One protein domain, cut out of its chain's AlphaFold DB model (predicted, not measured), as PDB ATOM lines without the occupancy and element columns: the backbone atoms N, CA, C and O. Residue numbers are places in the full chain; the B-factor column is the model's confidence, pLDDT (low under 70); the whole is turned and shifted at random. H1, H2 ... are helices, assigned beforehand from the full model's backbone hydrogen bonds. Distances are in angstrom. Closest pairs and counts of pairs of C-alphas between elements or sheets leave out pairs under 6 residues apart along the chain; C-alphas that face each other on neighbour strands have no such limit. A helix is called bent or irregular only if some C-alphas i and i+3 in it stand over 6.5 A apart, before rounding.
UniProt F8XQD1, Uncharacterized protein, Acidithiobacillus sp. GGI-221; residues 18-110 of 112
ATOM      1  N   ASP A  18     -35.819 -36.022 -22.863       88.38
ATOM      2  CA  ASP A  18     -35.872 -37.389 -22.328       88.38
ATOM      3  C   ASP A  18     -36.515 -37.456 -20.936       88.38
ATOM      4  O   ASP A  18     -37.599 -38.008 -20.764       88.38
ATOM      5  N   ARG A  19     -35.894 -36.826 -19.928       91.00
ATOM      6  CA  ARG A  19     -36.452 -36.779 -18.562       91.00
ATOM      7  C   ARG A  19     -37.779 -36.025 -18.510       91.00
ATOM      8  O   ARG A  19     -38.668 -36.412 -17.758       91.00
ATOM      9  N   ALA A  20     -37.916 -34.971 -19.314       92.19
ATOM     10  CA  ALA A  20     -39.145 -34.195 -19.362       92.19
ATOM     11  C   ALA A  20     -40.296 -34.999 -19.985       92.19
ATOM     12  O   ALA A  20     -41.373 -35.087 -19.391       92.19
ATOM     13  N   GLY A  21     -40.040 -35.674 -21.108       93.06
ATOM     14  CA  GLY A  21     -40.984 -36.600 -21.723       93.06
ATOM     15  C   GLY A  21     -41.363 -37.730 -20.771       93.06
ATOM     16  O   GLY A  21     -42.545 -37.980 -20.571       93.06
ATOM     17  N   PHE A  22     -40.388 -38.347 -20.097       95.06
ATOM     18  CA  PHE A  22     -40.628 -39.452 -19.164       95.06
ATOM     19  C   PHE A  22     -41.553 -39.067 -18.007       95.06
ATOM     20  O   PHE A  22     -42.555 -39.742 -17.772       95.06
ATOM     21  N   ILE A  23     -41.276 -37.955 -17.316       94.50
ATOM     22  CA  ILE A  23     -42.166 -37.499 -16.240       94.50
ATOM     23  C   ILE A  23     -43.536 -37.095 -16.795       94.50
ATOM     24  O   ILE A  23     -44.546 -37.340 -16.139       94.50
ATOM     25  N   SER A  24     -43.605 -36.564 -18.019       94.88
ATOM     26  CA  SER A  24     -44.882 -36.275 -18.681       94.88
ATOM     27  C   SER A  24     -45.709 -37.545 -18.914       94.88
ATOM     28  O   SER A  24     -46.915 -37.524 -18.672       94.88
ATOM     29  N   VAL A  25     -45.084 -38.668 -19.301       96.19
ATOM     30  CA  VAL A  25     -45.768 -39.975 -19.389       96.19
ATOM     31  C   VAL A  25     -46.348 -40.366 -18.029       96.19
ATOM     32  O   VAL A  25     -47.531 -40.697 -17.936       96.19
ATOM     33  N   LEU A  26     -45.530 -40.307 -16.972       95.38
ATOM     34  CA  LEU A  26     -45.952 -40.687 -15.622       95.38
ATOM     35  C   LEU A  26     -47.087 -39.801 -15.111       95.38
ATOM     36  O   LEU A  26     -48.040 -40.311 -14.535       95.38
ATOM     37  N   TYR A  27     -47.014 -38.494 -15.344       94.94
ATOM     38  CA  TYR A  27     -48.052 -37.553 -14.940       94.94
ATOM     39  C   TYR A  27     -49.376 -37.822 -15.668       94.94
ATOM     40  O   TYR A  27     -50.413 -37.991 -15.027       94.94
ATOM     41  N   LEU A  28     -49.337 -37.944 -17.000       95.69
ATOM     42  CA  LEU A  28     -50.524 -38.241 -17.806       95.69
ATOM     43  C   LEU A  28     -51.193 -39.546 -17.361       95.69
ATOM     44  O   LEU A  28     -52.412 -39.593 -17.232       95.69
ATOM     45  N   HIS A  29     -50.408 -40.593 -17.105       96.50
ATOM     46  CA  HIS A  29     -50.957 -41.897 -16.753       96.50
ATOM     47  C   HIS A  29     -51.388 -41.999 -15.282       96.50
ATOM     48  O   HIS A  29     -52.513 -42.403 -14.999       96.50
ATOM     49  N   LEU A  30     -50.513 -41.631 -14.341       94.62
ATOM     50  CA  LEU A  30     -50.726 -41.857 -12.907       94.62
ATOM     51  C   LEU A  30     -51.589 -40.787 -12.233       94.62
ATOM     52  O   LEU A  30     -52.157 -41.076 -11.183       94.62
ATOM     53  N   VAL A  31     -51.641 -39.568 -12.782       94.12
ATOM     54  CA  VAL A  31     -52.409 -38.447 -12.210       94.12
ATOM     55  C   VAL A  31     -53.656 -38.161 -13.039       94.12
ATOM     56  O   VAL A  31     -54.737 -38.023 -12.480       94.12
ATOM     57  N   LEU A  32     -53.526 -38.101 -14.368       94.19
ATOM     58  CA  LEU A  32     -54.642 -37.748 -15.257       94.19
ATOM     59  C   LEU A  32     -55.410 -38.957 -15.816       94.19
ATOM     60  O   LEU A  32     -56.382 -38.772 -16.544       94.19
ATOM     61  N   GLY A  33     -54.991 -40.187 -15.501       95.44
ATOM     62  CA  GLY A  33     -55.685 -41.411 -15.918       95.44
ATOM     63  C   GLY A  33     -55.652 -41.682 -17.427       95.44
ATOM     64  O   GLY A  33     -56.420 -42.502 -17.928       95.44
ATOM     65  N   ILE A  34     -54.775 -41.009 -18.174       97.44
ATOM     66  CA  ILE A  34     -54.632 -41.215 -19.616       97.44
ATOM     67  C   ILE A  34     -54.076 -42.626 -19.869       97.44
ATOM     68  O   ILE A  34     -53.133 -43.042 -19.184       97.44
ATOM     69  N   PRO A  35     -54.598 -43.376 -20.860       96.62
ATOM     70  CA  PRO A  35     -54.061 -44.688 -21.207       96.62
ATOM     71  C   PRO A  35     -52.551 -44.636 -21.450       96.62
ATOM     72  O   PRO A  35     -52.066 -43.743 -22.150       96.62
ATOM     73  N   LEU A  36     -51.801 -45.602 -20.906       95.56
ATOM     74  CA  LEU A  36     -50.335 -45.581 -20.968       95.56
ATOM     75  C   LEU A  36     -49.821 -45.525 -22.416       95.56
ATOM     76  O   LEU A  36     -48.901 -44.769 -22.710       95.56
ATOM     77  N   SER A  37     -50.479 -46.230 -23.340       94.12
ATOM     78  CA  SER A  37     -50.163 -46.198 -24.775       94.12
ATOM     79  C   SER A  37     -50.266 -44.795 -25.389       94.12
ATOM     80  O   SER A  37     -49.464 -44.428 -26.249       94.12
ATOM     81  N   ALA A  38     -51.218 -43.977 -24.932       96.19
ATOM     82  CA  ALA A  38     -51.346 -42.584 -25.343       96.19
ATOM     83  C   ALA A  38     -50.320 -41.691 -24.631       96.19
ATOM     84  O   ALA A  38     -49.709 -40.838 -25.278       96.19
ATOM     85  N   ALA A  39     -50.089 -41.908 -23.334       96.69
ATOM     86  CA  ALA A  39     -49.124 -41.147 -22.545       96.69
ATOM     87  C   ALA A  39     -47.688 -41.314 -23.075       96.69
ATOM     88  O   ALA A  39     -46.979 -40.323 -23.232       96.69
ATOM     89  N   GLN A  40     -47.286 -42.530 -23.464       95.44
ATOM     90  CA  GLN A  40     -45.962 -42.830 -24.029       95.44
ATOM     91  C   GLN A  40     -45.640 -42.045 -25.313       95.44
ATOM     92  O   GLN A  40     -44.476 -41.935 -25.690       95.44
ATOM     93  N   ARG A  41     -46.626 -41.405 -25.963       94.06
ATOM     94  CA  ARG A  41     -46.377 -40.495 -27.097       94.06
ATOM     95  C   ARG A  41     -45.532 -39.268 -26.730       94.06
ATOM     96  O   ARG A  41     -45.044 -38.612 -27.648       94.06
ATOM     97  N   GLN A  42     -45.354 -38.965 -25.443       93.94
ATOM     98  CA  GLN A  42     -44.425 -37.930 -24.971       93.94
ATOM     99  C   GLN A  42     -42.948 -38.319 -25.177       93.94
ATOM    100  O   GLN A  42     -42.083 -37.452 -25.194       93.94
ATOM    101  N   LEU A  43     -42.651 -39.603 -25.406       92.50
ATOM    102  CA  LEU A  43     -41.320 -40.124 -25.733       92.50
ATOM    103  C   LEU A  43     -41.163 -40.352 -27.245       92.50
ATOM    104  O   LEU A  43     -40.772 -41.420 -27.706       92.50
ATOM    105  N   ARG A  44     -41.506 -39.350 -28.062       89.62
ATOM    106  CA  ARG A  44     -41.353 -39.419 -29.528       89.62
ATOM    107  C   ARG A  44     -40.247 -38.497 -30.019       89.62
ATOM    108  O   ARG A  44     -40.063 -37.400 -29.497       89.62
ATOM    109  N   LEU A  45     -39.589 -38.912 -31.102       87.12
ATOM    110  CA  LEU A  45     -38.583 -38.093 -31.778       87.12
ATOM    111  C   LEU A  45     -39.162 -36.771 -32.281       87.12
ATOM    112  O   LEU A  45     -38.569 -35.720 -32.079       87.12
ATOM    113  N   TRP A  46     -40.342 -36.806 -32.893       85.06
ATOM    114  CA  TRP A  46     -41.070 -35.606 -33.287       85.06
ATOM    115  C   TRP A  46     -42.421 -35.563 -32.566       85.06
ATOM    116  O   TRP A  46     -43.158 -36.560 -32.617       85.06
ATOM    117  N   PRO A  47     -42.786 -34.453 -31.898       87.44
ATOM    118  CA  PRO A  47     -42.084 -33.160 -31.818       87.44
ATOM    119  C   PRO A  47     -41.095 -33.013 -30.639       87.44
ATOM    120  O   PRO A  47     -40.506 -31.950 -30.482       87.44
ATOM    121  N   PHE A  48     -40.919 -34.033 -29.791       86.88
ATOM    122  CA  PHE A  48     -40.263 -33.874 -28.479       86.88
ATOM    123  C   PHE A  48     -38.752 -34.148 -28.460       86.88
ATOM    124  O   PHE A  48     -38.104 -33.955 -27.436       86.88
ATOM    125  N   GLY A  49     -38.164 -34.599 -29.569       82.38
ATOM    126  CA  GLY A  49     -36.721 -34.823 -29.679       82.38
ATOM    127  C   GLY A  49     -36.197 -36.028 -28.892       82.38
ATOM    128  O   GLY A  49     -34.994 -36.090 -28.623       82.38
ATOM    129  N   HIS A  50     -37.065 -36.967 -28.493       84.75
ATOM    130  CA  HIS A  50     -36.653 -38.185 -27.793       84.75
ATOM    131  C   HIS A  50     -36.143 -39.246 -28.773       84.75
ATOM    132  O   HIS A  50     -36.860 -39.660 -29.689       84.75
ATOM    133  N   ILE A  51     -34.912 -39.712 -28.571       79.44
ATOM    134  CA  ILE A  51     -34.287 -40.733 -29.415       79.44
ATOM    135  C   ILE A  51     -34.238 -42.049 -28.639       79.44
ATOM    136  O   ILE A  51     -33.377 -42.254 -27.786       79.44
ATOM    137  N   ARG A  52     -35.126 -42.980 -28.996       73.62
ATOM    138  CA  ARG A  52     -35.176 -44.330 -28.409       73.62
ATOM    139  C   ARG A  52     -33.899 -45.148 -28.644       73.62
ATOM    140  O   ARG A  52     -33.659 -46.140 -27.973       73.62
ATOM    141  N   HIS A  53     -33.125 -44.818 -29.675       67.19
ATOM    142  CA  HIS A  53     -31.977 -45.629 -30.113       67.19
ATOM    143  C   HIS A  53     -30.640 -45.165 -29.517       67.19
ATOM    144  O   HIS A  53     -29.624 -45.786 -29.795       67.19
ATOM    145  N   ALA A  54     -30.642 -44.105 -28.706       74.62
ATOM    146  CA  ALA A  54     -29.480 -43.661 -27.939       74.62
ATOM    147  C   ALA A  54     -29.527 -44.238 -26.511       74.62
ATOM    148  O   ALA A  54     -30.485 -44.921 -26.141       74.62
ATOM    149  N   ASN A  55     -28.552 -43.889 -25.667       70.75
ATOM    150  CA  ASN A  55     -28.566 -44.182 -24.224       70.75
ATOM    151  C   ASN A  55     -29.892 -43.808 -23.520       70.75
ATOM    152  O   ASN A  55     -30.295 -44.440 -22.544       70.75
ATOM    153  N   THR A  56     -30.621 -42.819 -24.041       78.12
ATOM    154  CA  THR A  56     -31.945 -42.390 -23.555       78.12
ATOM    155  C   THR A  56     -33.059 -43.415 -23.783       78.12
ATOM    156  O   THR A  56     -34.086 -43.340 -23.111       78.12
ATOM    157  N   GLY A  57     -32.843 -44.411 -24.647       82.06
ATOM    158  CA  GLY A  57     -33.755 -45.533 -24.884       82.06
ATOM    159  C   GLY A  57     -34.015 -46.410 -23.661       82.06
ATOM    160  O   GLY A  57     -34.957 -47.200 -23.659       82.06
ATOM    161  N   ILE A  58     -33.233 -46.244 -22.590       87.56
ATOM    162  CA  ILE A  58     -33.507 -46.871 -21.293       87.56
ATOM    163  C   ILE A  58     -34.896 -46.483 -20.756       87.56
ATOM    164  O   ILE A  58     -35.539 -47.270 -20.066       87.56
ATOM    165  N   LEU A  59     -35.386 -45.286 -21.102       91.12
ATOM    166  CA  LEU A  59     -36.701 -44.792 -20.691       91.12
ATOM    167  C   LEU A  59     -37.834 -45.523 -21.419       91.12
ATOM    168  O   LEU A  59     -38.848 -45.833 -20.801       91.12
ATOM    169  N   ASP A  60     -37.658 -45.856 -22.698       89.88
ATOM    170  CA  ASP A  60     -38.574 -46.761 -23.395       89.88
ATOM    171  C   ASP A  60     -38.499 -48.173 -22.806       89.88
ATOM    172  O   ASP A  60     -39.530 -48.812 -22.596       89.88
ATOM    173  N   TRP A  61     -37.284 -48.646 -22.503       90.81
ATOM    174  CA  TRP A  61     -37.050 -49.982 -21.956       90.81
ATOM    175  C   TRP A  61     -37.746 -50.197 -20.610       90.81
ATOM    176  O   TRP A  61     -38.289 -51.274 -20.363       90.81
ATOM    177  N   PHE A  62     -37.814 -49.160 -19.776       94.50
ATOM    178  CA  PHE A  62     -38.618 -49.158 -18.556       94.50
ATOM    179  C   PHE A  62     -40.076 -49.555 -18.828       94.50
ATOM    180  O   PHE A  62     -40.607 -50.449 -18.171       94.50
ATOM    181  N   PHE A  63     -40.716 -48.937 -19.825       95.06
ATOM    182  CA  PHE A  63     -42.105 -49.248 -20.150       95.06
ATOM    183  C   PHE A  63     -42.262 -50.601 -20.843       95.06
ATOM    184  O   PHE A  63     -43.291 -51.239 -20.653       95.06
ATOM    185  N   VAL A  64     -41.269 -51.054 -21.614       93.06
ATOM    186  CA  VAL A  64     -41.265 -52.416 -22.175       93.06
ATOM    187  C   VAL A  64     -41.305 -53.452 -21.051       93.06
ATOM    188  O   VAL A  64     -42.193 -54.294 -21.048       93.06
ATOM    189  N   ASN A  65     -40.436 -53.324 -20.040       94.44
ATOM    190  CA  ASN A  65     -40.414 -54.251 -18.901       94.44
ATOM    191  C   ASN A  65     -41.738 -54.241 -18.125       94.44
ATOM    192  O   ASN A  65     -42.213 -55.290 -17.698       94.44
ATOM    193  N   TYR A  66     -42.352 -53.065 -17.963       95.62
ATOM    194  CA  TYR A  66     -43.686 -52.980 -17.376       95.62
ATOM    195  C   TYR A  66     -44.736 -53.716 -18.219       95.62
ATOM    196  O   TYR A  66     -45.531 -54.471 -17.667       95.62
ATOM    197  N   HIS A  67     -44.757 -53.504 -19.539       95.00
ATOM    198  CA  HIS A  67     -45.715 -54.168 -20.429       95.00
ATOM    199  C   HIS A  67     -45.546 -55.687 -20.408       95.00
ATOM    200  O   HIS A  67     -46.547 -56.396 -20.352       95.00
ATOM    201  N   ASP A  68     -44.308 -56.180 -20.373       94.06
ATOM    202  CA  ASP A  68     -44.015 -57.611 -20.252       94.06
ATOM    203  C   ASP A  68     -44.543 -58.174 -18.919       94.06
ATOM    204  O   ASP A  68     -45.231 -59.195 -18.899       94.06
ATOM    205  N   ALA A  69     -44.310 -57.471 -17.806       94.06
ATOM    206  CA  ALA A  69     -44.846 -57.861 -16.501       94.06
ATOM    207  C   ALA A  69     -46.385 -57.844 -16.477       94.06
ATOM    208  O   ALA A  69     -47.016 -58.783 -15.990       94.06
ATOM    209  N   ALA A  70     -47.005 -56.804 -17.041       94.50
ATOM    210  CA  ALA A  70     -48.457 -56.662 -17.111       94.50
ATOM    211  C   ALA A  70     -49.111 -57.711 -18.028       94.50
ATOM    212  O   ALA A  70     -50.239 -58.131 -17.768       94.50
ATOM    213  N   ALA A  71     -48.409 -58.174 -19.066       94.44
ATOM    214  CA  ALA A  71     -48.861 -59.276 -19.909       94.44
ATOM    215  C   ALA A  71     -48.897 -60.611 -19.143       94.44
ATOM    216  O   ALA A  71     -49.794 -61.424 -19.369       94.44
ATOM    217  N   CYS A  72     -47.962 -60.828 -18.211       94.81
ATOM    218  CA  CYS A  72     -47.936 -62.011 -17.348       94.81
ATOM    219  C   CYS A  72     -48.892 -61.920 -16.146       94.81
ATOM    220  O   CYS A  72     -49.275 -62.954 -15.596       94.81
ATOM    221  N   GLN A  73     -49.287 -60.711 -15.734       94.38
ATOM    222  CA  GLN A  73     -50.130 -60.475 -14.561       94.38
ATOM    223  C   GLN A  73     -51.291 -59.516 -14.887       94.38
ATOM    224  O   GLN A  73     -51.169 -58.298 -14.705       94.38
ATOM    225  N   PRO A  74     -52.452 -60.043 -15.325       92.25
ATOM    226  CA  PRO A  74     -53.625 -59.226 -15.617       92.25
ATOM    227  C   PRO A  74     -54.041 -58.365 -14.416       92.25
ATOM    228  O   PRO A  74     -54.179 -58.859 -13.299       92.25
ATOM    229  N   GLY A  75     -54.257 -57.070 -14.652       93.50
ATOM    230  CA  GLY A  75     -54.634 -56.108 -13.609       93.50
ATOM    231  C   GLY A  75     -53.459 -55.469 -12.859       93.50
ATOM    232  O   GLY A  75     -53.692 -54.591 -12.027       93.50
ATOM    233  N   LEU A  76     -52.210 -55.840 -13.164       95.81
ATOM    234  CA  LEU A  76     -51.036 -55.144 -12.642       95.81
ATOM    235  C   LEU A  76     -51.035 -53.686 -13.121       95.81
ATOM    236  O   LEU A  76     -51.027 -53.406 -14.318       95.81
ATOM    237  N   THR A  77     -51.047 -52.748 -12.175       96.25
ATOM    238  CA  THR A  77     -50.966 -51.315 -12.482       96.25
ATOM    239  C   THR A  77     -49.513 -50.855 -12.522       96.25
ATOM    240  O   THR A  77     -48.665 -51.406 -11.820       96.25
ATOM    241  N   LEU A  78     -49.230 -49.780 -13.265       95.69
ATOM    242  CA  LEU A  78     -47.887 -49.195 -13.301       95.69
ATOM    243  C   LEU A  78     -47.399 -48.801 -11.903       95.69
ATOM    244  O   LEU A  78     -46.234 -49.002 -11.581       95.69
ATOM    245  N   ARG A  79     -48.288 -48.275 -11.051       94.50
ATOM    246  CA  ARG A  79     -47.949 -47.916  -9.668       94.50
ATOM    247  C   ARG A  79     -47.518 -49.138  -8.857       94.50
ATOM    248  O   ARG A  79     -46.464 -49.079  -8.237       94.50
ATOM    249  N   ALA A  80     -48.309 -50.209  -8.889       96.06
ATOM    250  CA  ALA A  80     -47.996 -51.438  -8.162       96.06
ATOM    251  C   ALA A  80     -46.684 -52.057  -8.666       96.06
ATOM    252  O   ALA A  80     -45.820 -52.418  -7.875       96.06
ATOM    253  N   TRP A  81     -46.482 -52.084  -9.985       96.44
ATOM    254  CA  TRP A  81     -45.230 -52.572 -10.552       96.44
ATOM    255  C   TRP A  81     -44.025 -51.730 -10.122       96.44
ATOM    256  O   TRP A  81     -43.010 -52.293  -9.740       96.44
ATOM    257  N   ILE A  82     -44.125 -50.397 -10.108       94.62
ATOM    258  CA  ILE A  82     -43.037 -49.531  -9.621       94.62
ATOM    259  C   ILE A  82     -42.705 -49.804  -8.148       94.62
ATOM    260  O   ILE A  82     -41.541 -49.718  -7.768       94.62
ATOM    261  N   GLN A  83     -43.713 -50.086  -7.323       94.12
ATOM    262  CA  GLN A  83     -43.528 -50.306  -5.889       94.12
ATOM    263  C   GLN A  83     -42.893 -51.665  -5.589       94.12
ATOM    264  O   GLN A  83     -41.945 -51.719  -4.810       94.12
ATOM    265  N   ASP A  84     -43.384 -52.724  -6.232       94.06
ATOM    266  CA  ASP A  84     -43.102 -54.096  -5.798       94.06
ATOM    267  C   ASP A  84     -42.389 -54.949  -6.861       94.06
ATOM    268  O   ASP A  84     -41.793 -55.973  -6.535       94.06
ATOM    269  N   GLY A  85     -42.450 -54.556  -8.138       90.75
ATOM    270  CA  GLY A  85     -41.936 -55.337  -9.273       90.75
ATOM    271  C   GLY A  85     -40.791 -54.687 -10.054       90.75
ATOM    272  O   GLY A  85     -40.217 -55.325 -10.938       90.75
ATOM    273  N   TYR A  86     -40.457 -53.428  -9.774       93.38
ATOM    274  CA  TYR A  86     -39.405 -52.702 -10.474       93.38
ATOM    275  C   TYR A  86     -38.028 -53.106  -9.950       93.38
ATOM    276  O   TYR A  86     -37.638 -52.756  -8.837       93.38
ATOM    277  N   ASP A  87     -37.258 -53.779 -10.802       91.94
ATOM    278  CA  ASP A  87     -35.856 -54.105 -10.553       91.94
ATOM    279  C   ASP A  87     -34.951 -53.294 -11.492       91.94
ATOM    280  O   ASP A  87     -34.828 -53.553 -12.697       91.94
ATOM    281  N   ARG A  88     -34.290 -52.283 -10.919       90.31
ATOM    282  CA  ARG A  88     -33.352 -51.416 -11.638       90.31
ATOM    283  C   ARG A  88     -32.161 -52.192 -12.194       90.31
ATOM    284  O   ARG A  88     -31.723 -51.900 -13.308       90.31
ATOM    285  N   GLU A  89     -31.599 -53.113 -11.419       89.19
ATOM    286  CA  GLU A  89     -30.395 -53.848 -11.808       89.19
ATOM    287  C   GLU A  89     -30.701 -54.774 -12.980       89.19
ATOM    288  O   GLU A  89     -29.956 -54.797 -13.964       89.19
ATOM    289  N   HIS A  90     -31.849 -55.451 -12.929       88.06
ATOM    290  CA  HIS A  90     -32.346 -56.272 -14.026       88.06
ATOM    291  C   HIS A  90     -32.541 -55.461 -15.315       88.06
ATOM    292  O   HIS A  90     -32.081 -55.864 -16.387       88.06
ATOM    293  N   ILE A  91     -33.178 -54.291 -15.223       89.19
ATOM    294  CA  ILE A  91     -33.431 -53.420 -16.380       89.19
ATOM    295  C   ILE A  91     -32.118 -52.940 -17.002       89.19
ATOM    296  O   ILE A  91     -31.964 -53.017 -18.220       89.19
ATOM    297  N   LEU A  92     -31.155 -52.494 -16.188       87.00
ATOM    298  CA  LEU A  92     -29.854 -52.023 -16.674       87.00
ATOM    299  C   LEU A  92     -29.027 -53.147 -17.300       87.00
ATOM    300  O   LEU A  92     -28.420 -52.946 -18.349       87.00
ATOM    301  N   LYS A  93     -29.017 -54.337 -16.688       86.56
ATOM    302  CA  LYS A  93     -28.253 -55.492 -17.180       86.56
ATOM    303  C   LYS A  93     -28.745 -55.977 -18.544       86.56
ATOM    304  O   LYS A  93     -27.942 -56.403 -19.374       86.56
ATOM    305  N   ASN A  94     -30.056 -55.919 -18.763       83.62
ATOM    306  CA  ASN A  94     -30.690 -56.397 -19.988       83.62
ATOM    307  C   ASN A  94     -30.861 -55.307 -21.052       83.62
ATOM    308  O   ASN A  94     -31.166 -55.618 -22.202       83.62
ATOM    309  N   PHE A  95     -30.638 -54.038 -20.704       83.06
ATOM    310  CA  PHE A  95     -30.652 -52.958 -21.677       83.06
ATOM    311  C   PHE A  95     -29.394 -53.010 -22.546       83.06
ATOM    312  O   PHE A  95     -28.280 -52.742 -22.096       83.06
ATOM    313  N   ARG A  96     -29.574 -53.345 -23.826       73.31
ATOM    314  CA  ARG A  96     -28.522 -53.249 -24.841       73.31
ATOM    315  C   ARG A  96     -28.832 -52.064 -25.751       73.31
ATOM    316  O   ARG A  96     -29.674 -52.218 -26.639       73.31
ATOM    317  N   PRO A  97     -28.200 -50.893 -25.559       67.25
ATOM    318  CA  PRO A  97     -28.362 -49.802 -26.506       67.25
ATOM    319  C   PRO A  97     -27.852 -50.267 -27.876       67.25
ATOM    320  O   PRO A  97     -26.809 -50.922 -27.984       67.25
ATOM    321  N   TRP A  98     -28.621 -49.997 -28.928       58.72
ATOM    322  CA  TRP A  98     -28.266 -50.397 -30.286       58.72
ATOM    323  C   TRP A  98     -27.142 -49.491 -30.799       58.72
ATOM    324  O   TRP A  98     -27.388 -48.425 -31.352       58.72
ATOM    325  N   TYR A  99     -25.890 -49.891 -30.574       56.81
ATOM    326  CA  TYR A  99     -24.733 -49.049 -30.874       56.81
ATOM    327  C   TYR A  99     -24.135 -49.311 -32.251       56.81
ATOM    328  O   TYR A  99     -23.561 -50.371 -32.502       56.81
ATOM    329  N   ARG A 100     -24.107 -48.251 -33.065       50.06
ATOM    330  CA  ARG A 100     -22.897 -47.857 -33.816       50.06
ATOM    331  C   ARG A 100     -22.621 -46.341 -33.835       50.06
ATOM    332  O   ARG A 100     -21.629 -45.955 -34.448       50.06
ATOM    333  N   LEU A 101     -23.428 -45.472 -33.207       52.38
ATOM    334  CA  LEU A 101     -23.338 -44.016 -33.439       52.38
ATOM    335  C   LEU A 101     -23.496 -43.096 -32.212       52.38
ATOM    336  O   LEU A 101     -23.673 -41.898 -32.417       52.38
ATOM    337  N   ASP A 102     -23.374 -43.561 -30.968       55.00
ATOM    338  CA  ASP A 102     -23.611 -42.639 -29.840       55.00
ATOM    339  C   ASP A 102     -22.615 -41.481 -29.748       55.00
ATOM    340  O   ASP A 102     -22.993 -40.382 -29.355       55.00
ATOM    341  N   TRP A 103     -21.377 -41.662 -30.220       55.19
ATOM    342  CA  TRP A 103     -20.414 -40.556 -30.287       55.19
ATOM    343  C   TRP A 103     -20.893 -39.416 -31.201       55.19
ATOM    344  O   TRP A 103     -20.543 -38.256 -30.991       55.19
ATOM    345  N   LEU A 104     -21.678 -39.738 -32.234       55.53
ATOM    346  CA  LEU A 104     -22.177 -38.766 -33.195       55.53
ATOM    347  C   LEU A 104     -23.435 -38.078 -32.656       55.53
ATOM    348  O   LEU A 104     -23.563 -36.867 -32.807       55.53
ATOM    349  N   THR A 105     -24.338 -38.811 -31.996       58.00
ATOM    350  CA  THR A 105     -25.537 -38.212 -31.391       58.00
ATOM    351  C   THR A 105     -25.197 -37.291 -30.227       58.00
ATOM    352  O   THR A 105     -25.740 -36.190 -30.182       58.00
ATOM    353  N   ASP A 106     -24.260 -37.665 -29.350       58.84
ATOM    354  CA  ASP A 106     -23.866 -36.813 -28.218       58.84
ATOM    355  C   ASP A 106     -23.156 -35.539 -28.704       58.84
ATOM    356  O   ASP A 106     -23.441 -34.434 -28.232       58.84
ATOM    357  N   ARG A 107     -22.315 -35.661 -29.745       53.69
ATOM    358  CA  ARG A 107     -21.578 -34.531 -30.333       53.69
ATOM    359  C   ARG A 107     -22.445 -33.598 -31.179       53.69
ATOM    360  O   ARG A 107     -22.202 -32.395 -31.183       53.69
ATOM    361  N   ILE A 108     -23.457 -34.118 -31.875       58.31
ATOM    362  CA  ILE A 108     -24.423 -33.296 -32.624       58.31
ATOM    363  C   ILE A 108     -25.403 -32.600 -31.668       58.31
ATOM    364  O   ILE A 108     -25.780 -31.457 -31.918       58.31
ATOM    365  N   LEU A 109     -25.794 -33.248 -30.565       58.94
ATOM    366  CA  LEU A 109     -26.819 -32.732 -29.648       58.94
ATOM    367  C   LEU A 109     -26.272 -31.957 -28.435       58.94
ATOM    368  O   LEU A 109     -27.088 -31.470 -27.652       58.94
ATOM    369  N   HIS A 110     -24.949 -31.820 -28.262       55.62
ATOM    370  CA  HIS A 110     -24.332 -31.210 -27.063       55.62
ATOM    371  C   HIS A 110     -24.929 -31.764 -25.753       55.62
ATOM    372  O   HIS A 110     -25.205 -31.033 -24.792       55.62
TER     373      HIS A 110
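AT A GLANCE: This is residues 18 to 110 of the 112 residues of an uncharacterized protein of Acidithiobacillus sp. GGI-221 (UniProt F8XQD1). One long helix, H4, runs through the middle, with the helical hairpin of H1 and H2 lengthwise along one side of it, loosely joined, and two short helices, H5 and H6, crossing its direction on other sides. The very short H3 lies beyond the end of the hairpin where H2 finishes, and H7 lies off beyond the first end of H4, touching no helix. The printed part has 93 residues with seven named helices, H1 to H7 in order along the chain, and no named strand, and the class is all helix. The whole is compact, with a radius of gyration of the C-alphas of 14.1 A, and spans 42 by 29 by 17 A.

HOW THE PARTS SIT: Start at H4, residues 55 to 72, the hub, which touches three helices. H1, residues 18 to 30, only just touches it, with 3 pairs of C-alphas within 8 A; look at Asp 18 and Thr 56, whose C-alphas are the closest at 6.5 A. H1 touches H4 with residues 18 to 22 alone, and H4 touches H1 with residues 56 to 59 alone; the two helices run the same way at a shallow tilt of 26 degrees. Next find H2, residues 36 to 42, which forms a helical hairpin with H1: they touch, the closest C-alphas being those of Val 25 and Ala 39 at 4.8 A, and run opposite ways at a shallow tilt of 30 degrees. H2 and H4 are near each other, with 5 pairs of C-alphas within 10 A. H3, residues 45 to 48, is close to H2 but not clearly touching, and its closest C-alphas there are those of Gln 42 and Phe 48, 6.8 A apart. H6, residues 88 to 94, touches residues 58 to 65 of H4 alone, about perpendicular at 80 degrees; the closest C-alphas are those of Phe 62 and Ile 91 at 7.1 A. H5, residues 78 to 85, only just touches residues 66 to 69 of H4, with 3 pairs of C-alphas within 8 A, about perpendicular at 85 degrees; the C-alphas of Tyr 66 and Leu 78 are the closest at 7.0 A. H7, residues 102 to 109, is close to H4 but not clearly touching, and the closest C-alphas are those of Asn 55 and Asp 102 at 7.6 A. Among the pairs that stay apart are H1 and H6, and H5 and H7. In the backbone, every O i to N i+4 pair is within hydrogen-bond range in H1, H5, H6 and H7; H4 has 11 of 14, H2 has 1 of 3 beside 3 of 4 O i to N i+3 pairs, and H3 is too short for an i+4 pair.

IN THESE COORDINATES: Find C-alpha 55 at (-28.566, -44.182, -24.224); from there H4 runs 27.2 A to C-alpha 72 at (-47.936, -62.011, -17.348). It is neither bent nor irregular, but only just: C-alphas 55 and 58 are 6.3 A apart. Go back to C-alpha 18 at (-35.872, -37.389, -22.328), where H1 begins and runs 18.1 A. H2 measures 10.5 A and is likewise only just neither bent nor irregular, with C-alphas 39 and 42 at 6.2 A. H3 measures 5.6 A, H5 9.5 A, H6 10.1 A and H7 10.4 A, the last ending at C-alpha 109, (-26.819, -32.732, -29.648).

THE WHOLE: The two C-alphas farthest apart are those of Pro 74 and Arg 107, at 43.1 A. The printed part, residues 18 to 110, has no cut and no long link. The links H3 to H4 and H6 to H7 are short, and the other four are tight. The mean pLDDT of the printed part is 85.6; look in the B-factor column for values under 70 at residue 53 and residues 97 to 110, with a mean of 57 in H7.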